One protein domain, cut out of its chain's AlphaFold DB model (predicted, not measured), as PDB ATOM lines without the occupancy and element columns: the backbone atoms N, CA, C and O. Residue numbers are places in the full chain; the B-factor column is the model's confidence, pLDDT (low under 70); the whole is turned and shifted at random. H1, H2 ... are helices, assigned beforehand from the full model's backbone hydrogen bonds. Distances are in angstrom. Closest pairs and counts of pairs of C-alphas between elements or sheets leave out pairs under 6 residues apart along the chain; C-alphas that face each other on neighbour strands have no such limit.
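Overview. This is residues 2 to 44 of the 88 residues of an uncharacterized protein of Candidatus Saganbacteria bacterium CG08_land_8_20_14_0_20_45_16 (UniProt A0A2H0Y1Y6). Two helices, H1 and H2, form a flat, open V joined at its point by a short turn, with residues 37 to 44 as a tail beyond H2. The printed part has 43 residues with two named helices, H1 then H2, and no named strand; its class is all helix. It is only just loose, close to extended, with a radius of gyration of the C-alphas of 13.4 A and spans of 38 by 31 by 6 A.

Along the chain. Find C-alpha 3 at (-43.657, -120.674, 139.393); from there H1, residues 3 to 16, runs 20.5 A. Next find C-alpha 21 at (-26.203, -101.992, 123.954), where H2, residues 21 to 36, begins; it runs 22.8 A to C-alpha 36 at (-20.078, -123.272, 129.386).

Arrangement. Look at Ile 16 and Ile 24: their C-alphas, the closest of H1 and H2, are 7.1 A apart, and the helices are close but not clearly touching. They run opposite ways at a tilt of 35.0 degrees, only just steep. In H1 and H2 every O i to N i+4 pair is within hydrogen-bond range.

Size, cuts and confidence. The C-alphas farthest apart, of Gly 18 and Asp 44, are 38.5 A apart. The printed part has no cut, the link from H1 to H2 is tight, and no printed residue is under 70 in pLDDT.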
ATOM      1  N   SER A   2     -41.294-124.516 137.443       89.69
ATOM      2  CA  SER A   2     -41.755-123.967 138.734       89.69
ATOM      3  C   SER A   2     -42.175-122.494 138.595       89.69
ATOM      4  O   SER A   2     -41.586-121.759 137.796       89.69
ATOM      5  N   ALA A   3     -43.189-122.063 139.356       92.62
ATOM      6  CA  ALA A   3     -43.657-120.674 139.393       92.62
ATOM      7  C   ALA A   3     -42.512-119.688 139.693       92.62
ATOM      8  O   ALA A   3     -42.418-118.641 139.056       92.62
ATOM      9  N   THR A   4     -41.572-120.084 140.555       95.12
ATOM     10  CA  THR A   4     -40.368-119.316 140.897       95.12
ATOM     11  C   THR A   4     -39.478-119.060 139.681       95.12
ATOM     12  O   THR A   4     -39.027-117.942 139.459       95.12
ATOM     13  N   VAL A   5     -39.270-120.072 138.832       93.69
ATOM     14  CA  VAL A   5     -38.441-119.932 137.620       93.69
ATOM     15  C   VAL A   5     -39.092-118.976 136.621       93.69
ATOM     16  O   VAL A   5     -38.397-118.221 135.945       93.69
ATOM     17  N   LYS A   6     -40.426-118.986 136.522       94.94
ATOM     18  CA  LYS A   6     -41.154-118.048 135.657       94.94
ATOM     19  C   LYS A   6     -41.017-116.603 136.146       94.94
ATOM     20  O   LYS A   6     -40.842-115.722 135.311       94.94
ATOM     21  N   LEU A   7     -41.070-116.376 137.461       96.19
ATOM     22  CA  LEU A   7     -40.887-115.050 138.059       96.19
ATOM     23  C   LEU A   7     -39.480-114.502 137.780       96.19
ATOM     24  O   LEU A   7     -39.358-113.425 137.208       96.19
ATOM     25  N   LEU A   8     -38.441-115.297 138.053       95.19
ATOM     26  CA  LEU A   8     -37.046-114.909 137.803       95.19
ATOM     27  C   LEU A   8     -36.793-114.552 136.331       95.19
ATOM     28  O   LEU A   8     -36.118-113.572 136.033       95.19
ATOM     29  N   LYS A   9     -37.362-115.318 135.390       94.00
ATOM     30  CA  LYS A   9     -37.248-115.005 133.956       94.00
ATOM     31  C   LYS A   9     -37.865-113.653 133.608       94.00
ATOM     32  O   LYS A   9     -37.286-112.928 132.807       94.00
ATOM     33  N   ARG A  10     -39.022-113.325 134.187       95.50
ATOM     34  CA  ARG A  10     -39.690-112.038 133.956       95.50
ATOM     35  C   ARG A  10     -38.852-110.882 134.499       95.50
ATOM     36  O   ARG A  10     -38.568-109.962 133.748       95.50
ATOM     37  N   GLU A  11     -38.379-110.987 135.738       94.44
ATOM     38  CA  GLU A  11     -37.528-109.960 136.359       94.44
ATOM     39  C   GLU A  11     -36.252-109.685 135.554       94.44
ATOM     40  O   GLU A  11     -35.833-108.535 135.421       94.44
ATOM     41  N   ILE A  12     -35.638-110.731 134.992       93.81
ATOM     42  CA  ILE A  12     -34.473-110.593 134.112       93.81
ATOM     43  C   ILE A  12     -34.847-109.820 132.844       93.81
ATOM     44  O   ILE A  12     -34.156-108.867 132.499       93.81
ATOM     45  N   VAL A  13     -35.937-110.195 132.165       94.38
ATOM     46  CA  VAL A  13     -36.396-109.496 130.949       94.38
ATOM     47  C   VAL A  13     -36.680-108.021 131.238       94.38
ATOM     48  O   VAL A  13     -36.210-107.157 130.500       94.38
ATOM     49  N   ASP A  14     -37.370-107.727 132.340       94.62
ATOM     50  CA  ASP A  14     -37.710-106.357 132.730       94.62
ATOM     51  C   ASP A  14     -36.454-105.510 132.981       94.62
ATOM     52  O   ASP A  14     -36.375-104.367 132.532       94.62
ATOM     53  N   LYS A  15     -35.429-106.082 133.630       91.75
ATOM     54  CA  LYS A  15     -34.140-105.410 133.860       91.75
ATOM     55  C   LYS A  15     -33.358-105.158 132.572       91.75
ATOM     56  O   LYS A  15     -32.648-104.162 132.499       91.75
ATOM     57  N   ILE A  16     -33.471-106.032 131.571       94.38
ATOM     58  CA  ILE A  16     -32.722-105.914 130.308       94.38
ATOM     59  C   ILE A  16     -33.286-104.809 129.411       94.38
ATOM     60  O   ILE A  16     -32.518-104.153 128.711       94.38
ATOM     61  N   ASN A  17     -34.601-104.575 129.438       90.75
ATOM     62  CA  ASN A  17     -35.273-103.630 128.536       90.75
ATOM     63  C   ASN A  17     -34.746-102.184 128.628       90.75
ATOM     64  O   ASN A  17     -34.898-101.428 127.672       90.75
ATOM     65  N   GLY A  18     -34.130-101.797 129.752       88.81
ATOM     66  CA  GLY A  18     -33.557-100.463 129.965       88.81
ATOM     67  C   GLY A  18     -32.039-100.362 129.784       88.81
ATOM     68  O   GLY A  18     -31.487 -99.288 130.013       88.81
ATOM     69  N   LEU A  19     -31.349-101.451 129.429       95.19
ATOM     70  CA  LEU A  19     -29.888-101.464 129.371       95.19
ATOM     71  C   LEU A  19     -29.342-100.901 128.048       95.19
ATOM     72  O   LEU A  19     -29.921-101.135 126.982       95.19
ATOM     73  N   PRO A  20     -28.188-100.211 128.080       96.75
ATOM     74  CA  PRO A  20     -27.476 -99.832 126.869       96.75
ATOM     75  C   PRO A  20     -26.940-101.072 126.136       96.75
ATOM     76  O   PRO A  20     -26.782-102.163 126.690       96.75
ATOM     77  N   LYS A  21     -26.635-100.905 124.847       94.75
ATOM     78  CA  LYS A  21     -26.203-101.992 123.954       94.75
ATOM     79  C   LYS A  21     -24.954-102.719 124.462       94.75
ATOM     80  O   LYS A  21     -24.813-103.924 124.253       94.75
ATOM     81  N   GLU A  22     -24.031-101.985 125.063       95.50
ATOM     82  CA  GLU A  22     -22.765-102.476 125.600       95.50
ATOM     83  C   GLU A  22     -23.015-103.454 126.752       95.50
ATOM     84  O   GLU A  22     -22.514-104.578 126.711       95.50
ATOM     85  N   ASP A  23     -23.903-103.095 127.675       95.62
ATOM     86  CA  ASP A  23     -24.284-103.934 128.813       95.62
ATOM     87  C   ASP A  23     -25.076-105.169 128.357       95.62
ATOM     88  O   ASP A  23     -24.877-106.270 128.869       95.62
ATOM     89  N   ILE A  24     -25.922-105.042 127.326       94.69
ATOM     90  CA  ILE A  24     -26.615-106.194 126.719       94.69
ATOM     91  C   ILE A  24     -25.606-107.184 126.112       94.69
ATOM     92  O   ILE A  24     -25.776-108.401 126.232       94.69
ATOM     93  N   LYS A  25     -24.542-106.694 125.460       94.75
ATOM     94  CA  LYS A  25     -23.469-107.562 124.940       94.75
ATOM     95  C   LYS A  25     -22.724-108.261 126.069       94.75
ATOM     96  O   LYS A  25     -22.403-109.441 125.932       94.75
ATOM     97  N   GLU A  26     -22.443-107.554 127.155       95.06
ATOM     98  CA  GLU A  26     -21.797-108.139 128.325       95.06
ATOM     99  C   GLU A  26     -22.676-109.222 128.958       95.06
ATOM    100  O   GLU A  26     -22.219-110.349 129.149       95.06
ATOM    101  N   LEU A  27     -23.967-108.947 129.160       94.56
ATOM    102  CA  LEU A  27     -24.919-109.930 129.669       94.56
ATOM    103  C   LEU A  27     -25.008-111.164 128.766       94.56
ATOM    104  O   LEU A  27     -25.009-112.292 129.258       94.56
ATOM    105  N   ARG A  28     -25.026-110.976 127.441       94.69
ATOM    106  CA  ARG A  28     -24.958-112.088 126.484       94.69
ATOM    107  C   ARG A  28     -23.710-112.945 126.717       94.69
ATOM    108  O   ARG A  28     -23.814-114.168 126.696       94.69
ATOM    109  N   ASN A  29     -22.548-112.334 126.947       94.00
ATOM    110  CA  ASN A  29     -21.319-113.078 127.237       94.00
ATOM    111  C   ASN A  29     -21.417-113.842 128.568       94.00
ATOM    112  O   ASN A  29     -20.956-114.980 128.645       94.00
ATOM    113  N   PHE A  30     -22.062-113.270 129.588       94.00
ATOM    114  CA  PHE A  30     -22.332-113.970 130.847       94.00
ATOM    115  C   PHE A  30     -23.253-115.178 130.671       94.00
ATOM    116  O   PHE A  30     -22.998-116.222 131.267       94.00
ATOM    117  N   VAL A  31     -24.294-115.082 129.840       93.44
ATOM    118  CA  VAL A  31     -25.159-116.236 129.532       93.44
ATOM    119  C   VAL A  31     -24.345-117.358 128.888       93.44
ATOM    120  O   VAL A  31     -24.414-118.492 129.354       93.44
ATOM    121  N   VAL A  32     -23.498-117.036 127.907       91.50
ATOM    122  CA  VAL A  32     -22.581-118.014 127.292       91.50
ATOM    123  C   VAL A  32     -21.638-118.625 128.333       91.50
ATOM    124  O   VAL A  32     -21.402-119.831 128.327       91.50
ATOM    125  N   PHE A  33     -21.116-117.831 129.272       91.62
ATOM    126  CA  PHE A  33     -20.307-118.356 130.375       91.62
ATOM    127  C   PHE A  33     -21.090-119.351 131.246       91.62
ATOM    128  O   PHE A  33     -20.551-120.396 131.604       91.62
ATOM    129  N   LEU A  34     -22.355-119.062 131.571       92.88
ATOM    130  CA  LEU A  34     -23.204-119.972 132.345       92.88
ATOM    131  C   LEU A  34     -23.467-121.286 131.600       92.88
ATOM    132  O   LEU A  34     -23.425-122.343 132.226       92.88
ATOM    133  N   GLU A  35     -23.682-121.228 130.285       91.44
ATOM    134  CA  GLU A  35     -23.822-122.410 129.424       91.44
ATOM    135  C   GLU A  35     -22.544-123.258 129.420       91.44
ATOM    136  O   GLU A  35     -22.604-124.483 129.513       91.44
ATOM    137  N   MET A  36     -21.381-122.606 129.389       88.12
ATOM    138  CA  MET A  36     -20.078-123.272 129.386       88.12
ATOM    139  C   MET A  36     -19.603-123.713 130.773       88.12
ATOM    140  O   MET A  36     -18.647-124.480 130.873       88.12
ATOM    141  N   LYS A  37     -20.245-123.263 131.856       90.56
ATOM    142  CA  LYS A  37     -19.774-123.462 133.235       90.56
ATOM    143  C   LYS A  37     -19.551-124.932 133.602       90.56
ATOM    144  O   LYS A  37     -18.646-125.226 134.378       90.56
ATOM    145  N   SER A  38     -20.344-125.851 133.053       88.88
ATOM    146  CA  SER A  38     -20.193-127.302 133.264       88.88
ATOM    147  C   SER A  38     -19.018-127.919 132.494       88.88
ATOM    148  O   SER A  38     -18.529-128.988 132.860       88.88
ATOM    149  N   ILE A  39     -18.558-127.247 131.437       84.44
ATOM    150  CA  ILE A  39     -17.472-127.682 130.553       84.44
ATOM    151  C   ILE A  39     -16.141-127.060 130.986       84.44
ATOM    152  O   ILE A  39     -15.102-127.684 130.815       84.44
ATOM    153  N   LEU A  40     -16.150-125.875 131.608       82.31
ATOM    154  CA  LEU A  40     -14.933-125.194 132.070       82.31
ATOM    155  C   LEU A  40     -13.983-126.085 132.897       82.31
ATOM    156  O   LEU A  40     -12.788-126.044 132.617       82.31
ATOM    157  N   PRO A  41     -14.446-126.930 133.846       85.19
ATOM    158  CA  PRO A  41     -13.554-127.824 134.593       85.19
ATOM    159  C   PRO A  41     -12.911-128.932 133.745       85.19
ATOM    160  O   PRO A  41     -11.958-129.559 134.188       85.19
ATOM    161  N   GLN A  42     -13.449-129.201 132.553       87.25
ATOM    162  CA  GLN A  42     -12.939-130.202 131.612       87.25
ATOM    163  C   GLN A  42     -11.859-129.620 130.690       87.25
ATOM    164  O   GLN A  42     -11.182-130.362 129.981       87.25
ATOM    165  N   ILE A  43     -11.701-128.293 130.680       82.50
ATOM    166  CA  ILE A  43     -10.652-127.616 129.927       82.50
ATOM    167  C   ILE A  43      -9.382-127.639 130.775       82.50
ATOM    168  O   ILE A  43      -9.323-127.035 131.845       82.50
ATOM    169  N   ASP A  44      -8.358-128.324 130.277       89.06
ATOM    170  CA  ASP A  44      -7.046-128.356 130.914       89.06
ATOM    171  C   ASP A  44      -6.435-126.944 130.952       89.06
ATOM    172  O   ASP A  44      -6.220-126.300 129.922       89.06
TER     173      ASP A  44